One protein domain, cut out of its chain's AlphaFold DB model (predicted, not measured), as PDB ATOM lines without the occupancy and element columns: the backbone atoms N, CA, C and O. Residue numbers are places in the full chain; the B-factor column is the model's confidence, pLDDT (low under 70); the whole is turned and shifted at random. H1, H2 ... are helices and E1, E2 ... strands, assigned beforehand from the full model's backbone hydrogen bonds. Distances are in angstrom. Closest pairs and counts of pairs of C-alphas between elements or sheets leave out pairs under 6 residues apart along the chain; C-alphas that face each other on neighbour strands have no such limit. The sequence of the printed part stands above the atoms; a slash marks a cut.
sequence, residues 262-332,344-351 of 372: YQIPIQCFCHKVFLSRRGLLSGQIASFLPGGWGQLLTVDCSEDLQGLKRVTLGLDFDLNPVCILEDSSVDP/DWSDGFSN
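What this domain is: This is residues 262 to 332 and 344 to 351 of the 372 residues of an uncharacterized protein of Fusarium oxysporum f. sp. conglutinans race 2 54008 (UniProt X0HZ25). A twisted wall of four strands, E1, E4, E5 and E6, is partly faced by the small hairpin E2 and E3, a lopsided sandwich with crossed strands. Two short helices, H1 and H2, only graze the large sheet. The printed part has 79 residues, in the order H1 E1 E2 E3 E4 E5 E6 H2; both sheets are antiparallel, the large one ordered E1, E4, E5, E6. The class is mixed, helices and strands; the whole is compact, radius of gyration of the C-alphas 12.9 A, and flat, spanning 36 by 35 by 18 A.

Where its parts are: Find C-alpha 294 at (114.596, 92.696, 96.217), where E4 begins; it runs 17.8 A to residue 300. E5, residues 308 to 315, spans 20.8 A, and E6, residues 321 to 327, 19.8 A, ending at (101.053, 89.298, 81.709). E1 is residues 272 to 275, E2 279 to 282, E3 285 to 288, H1 266 to 270 and H2 345 to 348.

How they stand to each other: E4, E5 and E6 form a meander, each strand the antiparallel neighbour of the one before; look for N 299 and O 311 at 2.8 A, and N 324 and O 312 at 2.8 A. Edge strand E1 pairs with E4 through N 274 and O 298, 2.8 A. In the hairpin E2 and E3, N 280 and O 287 are 2.7 A apart. This sheet makes a sandwich, two sheets face to face, with the large one: strands at 62 degrees, closest C-alphas of E3 and E4 those of Phe 288 and Leu 296, 7.0 A. Residues 262 to 263 pair antiparallel with 285 to 286 of E3. H1 is only just on the large sheet, with 5 pairs of C-alphas within 10 A; H2 only grazes it, Trp 345 and Gly 294 being its closest C-alphas to E4, 6.7 A. H1 has 0 of 1 O i to N i+4 pairs within hydrogen-bond range but 2 of 2 O i to N i+3 pairs; H2 is too short for an i+4 pair.

The domain as a whole: The two farthest C-alphas, of Gly 283 and Asn 351, are 37.2 A apart. Residues 333 to 343 are not printed, and C-alphas 332 and 344 are 18.9 A apart across the cut. Of the links printed whole, none is long. Mean pLDDT of the printed part is 70.4; look for values under 70 at residues 290 to 292, 303 to 307, 316 to 319, 328 to 332 and 344 to 351.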
ATOM      1  N   TYR A 262     105.044  89.918 103.500       76.62
ATOM      2  CA  TYR A 262     103.718  89.852 102.934       76.62
ATOM      3  C   TYR A 262     102.937  88.767 103.659       76.62
ATOM      4  O   TYR A 262     103.395  87.627 103.768       76.62
ATOM      5  N   GLN A 263     101.747  89.118 104.139       82.25
ATOM      6  CA  GLN A 263     100.755  88.116 104.484       82.25
ATOM      7  C   GLN A 263     100.101  87.642 103.189       82.25
ATOM      8  O   GLN A 263      99.396  88.391 102.519       82.25
ATOM      9  N   ILE A 264     100.371  86.397 102.834       81.56
ATOM     10  CA  ILE A 264      99.893  85.761 101.619       81.56
ATOM     11  C   ILE A 264      98.543  85.105 101.927       81.56
ATOM     12  O   ILE A 264      98.475  84.257 102.824       81.56
ATOM     13  N   PRO A 265      97.469  85.454 101.198       81.94
ATOM     14  CA  PRO A 265      96.185  84.779 101.333       81.94
ATOM     15  C   PRO A 265      96.340  83.267 101.164       81.94
ATOM     16  O   PRO A 265      97.078  82.804 100.293       81.94
ATOM     17  N   ILE A 266      95.631  82.475 101.974       79.12
ATOM     18  CA  ILE A 266      95.793  81.013 101.959       79.12
ATOM     19  C   ILE A 266      95.497  80.401 100.579       79.12
ATOM     20  O   ILE A 266      96.062  79.376 100.211       79.12
ATOM     21  N   GLN A 267      94.643  81.070  99.804       78.50
ATOM     22  CA  GLN A 267      94.269  80.705  98.446       78.50
ATOM     23  C   GLN A 267      95.468  80.746  97.495       78.50
ATOM     24  O   GLN A 267      95.556  79.922  96.601       78.50
ATOM     25  N   CYS A 268      96.452  81.622  97.701       71.19
ATOM     26  CA  CYS A 268      97.630  81.667  96.835       71.19
ATOM     27  C   CYS A 268      98.516  80.417  96.976       71.19
ATOM     28  O   CYS A 268      99.293  80.126  96.076       71.19
ATOM     29  N   PHE A 269      98.384  79.636  98.056       72.00
ATOM     30  CA  PHE A 269      99.112  78.370  98.208       72.00
ATOM     31  C   PHE A 269      98.507  77.208  97.408       72.00
ATOM     32  O   PHE A 269      99.102  76.133  97.392       72.00
ATOM     33  N   CYS A 270      97.356  77.387  96.741       72.44
ATOM     34  CA  CYS A 270      96.915  76.418  95.729       72.44
ATOM     35  C   CYS A 270      97.714  76.535  94.420       72.44
ATOM     36  O   CYS A 270      97.657  75.626  93.598       72.44
ATOM     37  N   HIS A 271      98.492  77.609  94.265       73.19
ATOM     38  CA  HIS A 271      99.366  77.869  93.127       73.19
ATOM     39  C   HIS A 271     100.822  77.486  93.429       73.19
ATOM     40  O   HIS A 271     101.212  77.289  94.585       73.19
ATOM     41  N   LYS A 272     101.669  77.414  92.392       78.50
ATOM     42  CA  LYS A 272     103.116  77.223  92.581       78.50
ATOM     43  C   LYS A 272     103.729  78.516  93.116       78.50
ATOM     44  O   LYS A 272     103.736  79.544  92.443       78.50
ATOM     45  N   VAL A 273     104.256  78.443  94.333       80.12
ATOM     46  CA  VAL A 273     104.889  79.566  95.026       80.12
ATOM     47  C   VAL A 273     106.400  79.353  95.076       80.12
ATOM     48  O   VAL A 273     106.882  78.355  95.612       80.12
ATOM     49  N   PHE A 274     107.151  80.314  94.549       81.75
ATOM     50  CA  PHE A 274     108.608  80.350  94.578       81.75
ATOM     51  C   PHE A 274     109.066  81.385  95.602       81.75
ATOM     52  O   PHE A 274     108.752  82.566  95.488       81.75
ATOM     53  N   LEU A 275     109.815  80.946  96.612       81.06
ATOM     54  CA  LEU A 275     110.416  81.833  97.605       81.06
ATOM     55  C   LEU A 275     111.881  82.099  97.242       81.06
ATOM     56  O   LEU A 275     112.625  81.177  96.903       81.06
ATOM     57  N   SER A 276     112.304  83.354  97.355       80.06
ATOM     58  CA  SER A 276     113.706  83.746  97.214       80.06
ATOM     59  C   SER A 276     114.592  83.057  98.256       80.06
ATOM     60  O   SER A 276     114.171  82.809  99.386       80.06
ATOM     61  N   ARG A 277     115.869  82.815  97.921       72.06
ATOM     62  CA  ARG A 277     116.862  82.202  98.830       72.06
ATOM     63  C   ARG A 277     117.061  82.979 100.135       72.06
ATOM     64  O   ARG A 277     117.493  82.400 101.127       72.06
ATOM     65  N   ARG A 278     116.789  84.289 100.124       70.12
ATOM     66  CA  ARG A 278     116.905  85.182 101.292       70.12
ATOM     67  C   ARG A 278     115.570  85.385 102.026       70.12
ATOM     68  O   ARG A 278     115.538  86.085 103.038       70.12
ATOM     69  N   GLY A 279     114.485  84.805 101.510       74.62
ATOM     70  CA  GLY A 279     113.154  84.861 102.095       74.62
ATOM     71  C   GLY A 279     112.918  83.757 103.123       74.62
ATOM     72  O   GLY A 279     113.458  82.657 103.034       74.62
ATOM     73  N   LEU A 280     112.071  84.053 104.101       80.62
ATOM     74  CA  LEU A 280     111.572  83.137 105.116       80.62
ATOM     75  C   LEU A 280     110.054  83.068 105.012       80.62
ATOM     76  O   LEU A 280     109.383  84.095 105.099       80.62
ATOM     77  N   LEU A 281     109.511  81.862 104.878       81.19
ATOM     78  CA  LEU A 281     108.074  81.616 104.904       81.19
ATOM     79  C   LEU A 281     107.695  80.953 106.232       81.19
ATOM     80  O   LEU A 281     108.162  79.858 106.542       81.19
ATOM     81  N   SER A 282     106.847  81.615 107.017       81.12
ATOM     82  CA  SER A 282     106.298  81.092 108.270       81.12
ATOM     83  C   SER A 282     104.773  81.153 108.222       81.12
ATOM     84  O   SER A 282     104.167  82.220 108.332       81.12
ATOM     85  N   GLY A 283     104.136  80.000 107.997       82.62
ATOM     86  CA  GLY A 283     102.698  79.935 107.738       82.62
ATOM     87  C   GLY A 283     102.327  80.723 106.477       82.62
ATOM     88  O   GLY A 283     102.807  80.412 105.394       82.62
ATOM     89  N   GLN A 284     101.490  81.749 106.635       82.25
ATOM     90  CA  GLN A 284     101.074  82.650 105.550       82.25
ATOM     91  C   GLN A 284     101.992  83.867 105.379       82.25
ATOM     92  O   GLN A 284     101.741  84.696 104.516       82.25
ATOM     93  N   ILE A 285     103.026  84.029 106.203       82.56
ATOM     94  CA  ILE A 285     103.864  85.230 106.187       82.56
ATOM     95  C   ILE A 285     105.170  84.912 105.461       82.56
ATOM     96  O   ILE A 285     105.990  84.152 105.979       82.56
ATOM     97  N   ALA A 286     105.379  85.502 104.283       82.44
ATOM     98  CA  ALA A 286     106.682  85.516 103.620       82.44
ATOM     99  C   ALA A 286     107.418  86.792 104.006       82.44
ATOM    100  O   ALA A 286     106.871  87.871 103.835       82.44
ATOM    101  N   SER A 287     108.647  86.692 104.500       80.56
ATOM    102  CA  SER A 287     109.406  87.820 105.047       80.56
ATOM    103  C   SER A 287     110.880  87.773 104.678       80.56
ATOM    104  O   SER A 287     111.430  86.699 104.451       80.56
ATOM    105  N   PHE A 288     111.540  88.925 104.641       75.75
ATOM    106  CA  PHE A 288     113.000  88.976 104.578       75.75
ATOM    107  C   PHE A 288     113.617  88.915 105.977       75.75
ATOM    108  O   PHE A 288     113.049  89.404 106.956       75.75
ATOM    109  N   LEU A 289     114.842  88.388 106.057       70.25
ATOM    110  CA  LEU A 289     115.721  88.696 107.186       70.25
ATOM    111  C   LEU A 289     116.006  90.215 107.231       70.25
ATOM    112  O   LEU A 289     116.071  90.846 106.174       70.25
ATOM    113  N   PRO A 290     116.203  90.828 108.418       67.88
ATOM    114  CA  PRO A 290     116.540  92.250 108.524       67.88
ATOM    115  C   PRO A 290     117.739  92.622 107.639       67.88
ATOM    116  O   PRO A 290     118.773  91.962 107.710       67.88
ATOM    117  N   GLY A 291     117.612  93.677 106.829       66.88
ATOM    118  CA  GLY A 291     118.614  94.037 105.815       66.88
ATOM    119  C   GLY A 291     118.309  93.505 104.412       66.88
ATOM    120  O   GLY A 291     118.910  93.978 103.452       66.88
ATOM    121  N   GLY A 292     117.370  92.566 104.264       69.44
ATOM    122  CA  GLY A 292     116.941  92.035 102.971       69.44
ATOM    123  C   GLY A 292     116.065  93.008 102.177       69.44
ATOM    124  O   GLY A 292     115.339  93.820 102.747       69.44
ATOM    125  N   TRP A 293     116.179  92.929 100.857       72.94
ATOM    126  CA  TRP A 293     115.417  93.672  99.854       72.94
ATOM    127  C   TRP A 293     115.492  92.908  98.519       72.94
ATOM    128  O   TRP A 293     116.212  91.909  98.422       72.94
ATOM    129  N   GLY A 294     114.744  93.355  97.514       76.00
ATOM    130  CA  GLY A 294     114.596  92.696  96.217       76.00
ATOM    131  C   GLY A 294     113.371  91.784  96.167       76.00
ATOM    132  O   GLY A 294     112.426  91.938  96.946       76.00
ATOM    133  N   GLN A 295     113.391  90.811  95.257       80.81
ATOM    134  CA  GLN A 295     112.309  89.840  95.082       80.81
ATOM    135  C   GLN A 295     112.232  88.869  96.267       80.81
ATOM    136  O   GLN A 295     113.220  88.218  96.624       80.81
ATOM    137  N   LEU A 296     111.052  88.763  96.883       82.31
ATOM    138  CA  LEU A 296     110.804  87.881  98.023       82.31
ATOM    139  C   LEU A 296     110.095  86.596  97.605       82.31
ATOM    140  O   LEU A 296     110.503  85.507  98.005       82.31
ATOM    141  N   LEU A 297     109.013  86.745  96.846       85.31
ATOM    142  CA  LEU A 297     108.056  85.689  96.555       85.31
ATOM    143  C   LEU A 297     107.509  85.868  95.142       85.31
ATOM    144  O   LEU A 297     107.087  86.966  94.801       85.31
ATOM    145  N   THR A 298     107.415  84.791  94.376       83.62
ATOM    146  CA  THR A 298     106.704  84.770  93.098       83.62
ATOM    147  C   THR A 298     105.615  83.706  93.137       83.62
ATOM    148  O   THR A 298     105.884  82.555  93.471       83.62
ATOM    149  N   VAL A 299     104.389  84.085  92.795       83.50
ATOM    150  CA  VAL A 299     103.246  83.183  92.634       83.50
ATOM    151  C   VAL A 299     102.996  83.000  91.143       83.50
ATOM    152  O   VAL A 299     102.849  83.980  90.414       83.50
ATOM    153  N   ASP A 300     102.986  81.752  90.688       81.38
ATOM    154  CA  ASP A 300     102.652  81.391  89.312       81.38
ATOM    155  C   ASP A 300     101.145  81.143  89.198       81.38
ATOM    156  O   ASP A 300     100.624  80.163  89.732       81.38
ATOM    157  N   CYS A 301     100.460  82.058  88.515       75.88
ATOM    158  CA  CYS A 301      99.012  82.067  88.315       75.88
ATOM    159  C   CYS A 301      98.594  81.544  86.931       75.88
ATOM    160  O   CYS A 301      97.425  81.657  86.559       75.88
ATOM    161  N   SER A 302      99.532  80.978  86.162       70.75
ATOM    162  CA  SER A 302      99.313  80.602  84.760       70.75
ATOM    163  C   SER A 302      98.224  79.548  84.527       70.75
ATOM    164  O   SER A 302      97.707  79.462  83.414       70.75
ATOM    165  N   GLU A 303      97.872  78.758  85.546       65.44
ATOM    166  CA  GLU A 303      96.856  77.701  85.454       65.44
ATOM    167  C   GLU A 303      95.414  78.229  85.669       65.44
ATOM    168  O   GLU A 303      94.482  77.643  85.121       65.44
ATOM    169  N   ASP A 304      95.230  79.366  86.361       60.38
ATOM    170  CA  ASP A 304      93.914  79.813  86.861       60.38
ATOM    171  C   ASP A 304      93.432  81.175  86.311       60.38
ATOM    172  O   ASP A 304      92.224  81.426  86.262       60.38
ATOM    173  N   LEU A 305      94.332  82.071  85.881       60.62
ATOM    174  CA  LEU A 305      93.972  83.431  85.448       60.62
ATOM    175  C   LEU A 305      94.187  83.637  83.941       60.62
ATOM    176  O   LEU A 305      95.289  83.485  83.416       60.62
ATOM    177  N   GLN A 306      93.133  84.049  83.225       59.22
ATOM    178  CA  GLN A 306      93.253  84.473  81.826       59.22
ATOM    179  C   GLN A 306      93.980  85.822  81.759       59.22
ATOM    180  O   GLN A 306      93.387  86.863  82.019       59.22
ATOM    181  N   GLY A 307      95.268  85.800  81.416       65.06
ATOM    182  CA  GLY A 307      96.063  87.000  81.131       65.06
ATOM    183  C   GLY A 307      97.289  87.161  82.026       65.06
ATOM    184  O   GLY A 307      98.359  87.436  81.486       65.06
ATOM    185  N   LEU A 308      97.161  86.885  83.329       70.94
ATOM    186  CA  LEU A 308      98.211  87.060  84.339       70.94
ATOM    187  C   LEU A 308      98.966  85.748  84.594       70.94
ATOM    188  O   LEU A 308      98.400  84.790  85.116       70.94
ATOM    189  N   LYS A 309     100.259  85.701  84.255       76.81
ATOM    190  CA  LYS A 309     101.091  84.501  84.447       76.81
ATOM    191  C   LYS A 309     101.762  84.473  85.810       76.81
ATOM    192  O   LYS A 309     101.792  83.420  86.438       76.81
ATOM    193  N   ARG A 310     102.336  85.590  86.263       78.69
ATOM    194  CA  ARG A 310     103.113  85.627  87.510       78.69
ATOM    195  C   ARG A 310     102.890  86.908  88.293       78.69
ATOM    196  O   ARG A 310     102.781  87.986  87.720       78.69
ATOM    197  N   VAL A 311     102.884  86.767  89.613       82.50
ATOM    198  CA  VAL A 311     102.870  87.876  90.569       82.50
ATOM    199  C   VAL A 311     104.115  87.774  91.430       82.50
ATOM    200  O   VAL A 311     104.269  86.804  92.168       82.50
ATOM    201  N   THR A 312     104.994  88.768  91.361       83.12
ATOM    202  CA  THR A 312     106.218  88.822  92.168       83.12
ATOM    203  C   THR A 312     106.108  89.930  93.205       83.12
ATOM    204  O   THR A 312     105.935  91.095  92.868       83.12
ATOM    205  N   LEU A 313     106.235  89.567  94.477       84.31
ATOM    206  CA  LEU A 313     106.234  90.464  95.624       84.31
ATOM    207  C   LEU A 313     107.648  90.589  96.186       84.31
ATOM    208  O   LEU A 313     108.401  89.613  96.254       84.31
ATOM    209  N   GLY A 314     108.000  91.772  96.665       83.25
ATOM    210  CA  GLY A 314     109.250  91.988  97.382       83.25
ATOM    211  C   GLY A 314     109.380  93.415  97.887       83.25
ATOM    212  O   GLY A 314     108.381  94.101  98.044       83.25
ATOM    213  N   LEU A 315     110.587  93.860  98.203       76.81
ATOM    214  CA  LEU A 315     110.820  95.211  98.722       76.81
ATOM    215  C   LEU A 315     111.833  95.930  97.835       76.81
ATOM    216  O   LEU A 315     112.768  95.291  97.352       76.81
ATOM    217  N   ASP A 316     111.687  97.234  97.634       69.56
ATOM    218  CA  ASP A 316     112.783  98.038  97.084       69.56
ATOM    219  C   ASP A 316     113.887  98.266  98.141       69.56
ATOM    220  O   ASP A 316     113.833  97.765  99.273       69.56
ATOM    221  N   PHE A 317     114.929  99.005  97.767       64.50
ATOM    222  CA  PHE A 317     116.051  99.318  98.651       64.50
ATOM    223  C   PHE A 317     115.682 100.266  99.809       64.50
ATOM    224  O   PHE A 317     116.346 100.238 100.850       64.50
ATOM    225  N   ASP A 318     114.618 101.060  99.650       62.38
ATOM    226  CA  ASP A 318     114.032 101.934 100.671       62.38
ATOM    227  C   ASP A 318     112.997 101.201 101.547       62.38
ATOM    228  O   ASP A 318     112.496 101.763 102.526       62.38
ATOM    229  N   LEU A 319     112.784  99.906 101.281       69.06
ATOM    230  CA  LEU A 319     111.871  98.991 101.966       69.06
ATOM    231  C   LEU A 319     110.390  99.285 101.705       69.06
ATOM    232  O   LEU A 319     109.533  98.870 102.493       69.06
ATOM    233  N   ASN A 320     110.082  99.965 100.606       73.88
ATOM    234  CA  ASN A 320     108.721 100.088 100.119       73.88
ATOM    235  C   ASN A 320     108.271  98.746  99.521       73.88
ATOM    236  O   ASN A 320     109.072  98.049  98.884       73.88
ATOM    237  N   PRO A 321     107.004  98.350  99.722       78.56
ATOM    238  CA  PRO A 321     106.468  97.150  99.107       78.56
ATOM    239  C   PRO A 321     106.382  97.307  97.585       78.56
ATOM    240  O   PRO A 321     105.774  98.252  97.088       78.56
ATOM    241  N   VAL A 322     106.966  96.358  96.853       77.75
ATOM    242  CA  VAL A 322     106.924  96.281  95.389       77.75
ATOM    243  C   VAL A 322     106.160  95.027  94.968       77.75
ATOM    244  O   VAL A 322     106.402  93.932  95.486       77.75
ATOM    245  N   CYS A 323     105.254  95.196  94.006       81.88
ATOM    246  CA  CYS A 323     104.516  94.125  93.348       81.88
ATOM    247  C   CYS A 323     104.685  94.266  91.832       81.88
ATOM    248  O   CYS A 323     104.411  95.332  91.283       81.88
ATOM    249  N   ILE A 324     105.123  93.199  91.167       80.00
ATOM    250  CA  ILE A 324     105.202  93.113  89.709       80.00
ATOM    251  C   ILE A 324     104.194  92.079  89.221       80.00
ATOM    252  O   ILE A 324     104.185  90.938  89.690       80.00
ATOM    253  N   LEU A 325     103.368  92.495  88.266       80.00
ATOM    254  CA  LEU A 325     102.402  91.662  87.564       80.00
ATOM    255  C   LEU A 325     102.944  91.389  86.161       80.00
ATOM    256  O   LEU A 325     103.215  92.323  85.410       80.00
ATOM    257  N   GLU A 326     103.137  90.119  85.826       76.88
ATOM    258  CA  GLU A 326     103.589  89.713  84.499       76.88
ATOM    259  C   GLU A 326     102.450  89.081  83.709       76.88
ATOM    260  O   GLU A 326     101.965  87.987  84.035       76.88
ATOM    261  N   ASP A 327     102.085  89.753  82.623       70.06
ATOM    262  CA  ASP A 327     101.053  89.298  81.709       70.06
ATOM    263  C   ASP A 327     101.614  88.441  80.568       70.06
ATOM    264  O   ASP A 327     102.790  88.455  80.202       70.06
ATOM    265  N   SER A 328     100.716  87.665  79.980       54.00
ATOM    266  CA  SER A 328     100.969  86.680  78.929       54.00
ATOM    267  C   SER A 328     101.554  87.219  77.611       54.00
ATOM    268  O   SER A 328     101.938  86.395  76.779       54.00
ATOM    269  N   SER A 329     101.664  88.540  77.433       47.28
ATOM    270  CA  SER A 329     102.065  89.221  76.192       47.28
ATOM    271  C   SER A 329     103.559  89.558  76.068       47.28
ATOM    272  O   SER A 329     103.978  89.984  74.991       47.28
ATOM    273  N   VAL A 330     104.377  89.354  77.111       44.19
ATOM    274  CA  VAL A 330     105.825  89.640  77.063       44.19
ATOM    275  C   VAL A 330     106.616  88.366  76.736       44.19
ATOM    276  O   VAL A 330     106.474  87.333  77.393       44.19
ATOM    277  N   ASP A 331     107.423  88.439  75.676       36.28
ATOM    278  CA  ASP A 331     108.196  87.331  75.108       36.28
ATOM    279  C   ASP A 331     109.179  86.738  76.153       36.28
ATOM    280  O   ASP A 331     109.952  87.491  76.756       36.28
ATOM    281  N   PRO A 332     109.204  85.410  76.409       39.69
ATOM    282  CA  PRO A 332     109.895  84.831  77.572       39.69
ATOM    283  C   PRO A 332     111.429  84.903  77.532       39.69
ATOM    284  O   PRO A 332     112.082  84.477  78.484       39.69
ATOM    285  N   ASP A 344     118.459  93.681  91.238       50.66
ATOM    286  CA  ASP A 344     117.881  95.017  91.321       50.66
ATOM    287  C   ASP A 344     116.606  95.001  90.464       50.66
ATOM    288  O   ASP A 344     116.585  94.450  89.359       50.66
ATOM    289  N   TRP A 345     115.509  95.547  90.987       50.50
ATOM    290  CA  TRP A 345     114.256  95.628  90.240       50.50
ATOM    291  C   TRP A 345     114.456  96.354  88.895       50.50
ATOM    292  O   TRP A 345     113.670  96.140  87.979       50.50
ATOM    293  N   SER A 346     115.530  97.144  88.753       40.31
ATOM    294  CA  SER A 346     115.956  97.812  87.518       40.31
ATOM    295  C   SER A 346     116.242  96.892  86.330       40.31
ATOM    296  O   SER A 346     116.074  97.330  85.198       40.31
ATOM    297  N   ASP A 347     116.651  95.641  86.549       39.28
ATOM    298  CA  ASP A 347     116.998  94.720  85.453       39.28
ATOM    299  C   ASP A 347     115.754  94.092  84.799       39.28
ATOM    300  O   ASP A 347     115.839  93.464  83.742       39.28
ATOM    301  N   GLY A 348     114.589  94.260  85.438       38.72
ATOM    302  CA  GLY A 348     113.312  93.680  85.034       38.72
ATOM    303  C   GLY A 348     112.434  94.572  84.149       38.72
ATOM    304  O   GLY A 348     111.455  94.095  83.574       38.72
ATOM    305  N   PHE A 349     112.746  95.865  84.047       35.91
ATOM    306  CA  PHE A 349     111.940  96.819  83.289       35.91
ATOM    307  C   PHE A 349     112.555  97.045  81.905       35.91
ATOM    308  O   PHE A 349     113.742  97.333  81.776       35.91
ATOM    309  N   SER A 350     111.733  96.946  80.851       34.47
ATOM    310  CA  SER A 350     112.059  97.550  79.550       34.47
ATOM    311  C   SER A 350     112.510  98.995  79.786       34.47
ATOM    312  O   SER A 350     111.939  99.662  80.649       34.47
ATOM    313  N   ASN A 351     113.501  99.470  79.023       32.66
ATOM    314  CA  ASN A 351     114.193 100.772  79.110       32.66
ATOM    315  C   ASN A 351     113.304 102.049  79.130       32.66
ATOM    316  O   ASN A 351     113.824 103.157  79.010       32.66
TER     317      ASN A 351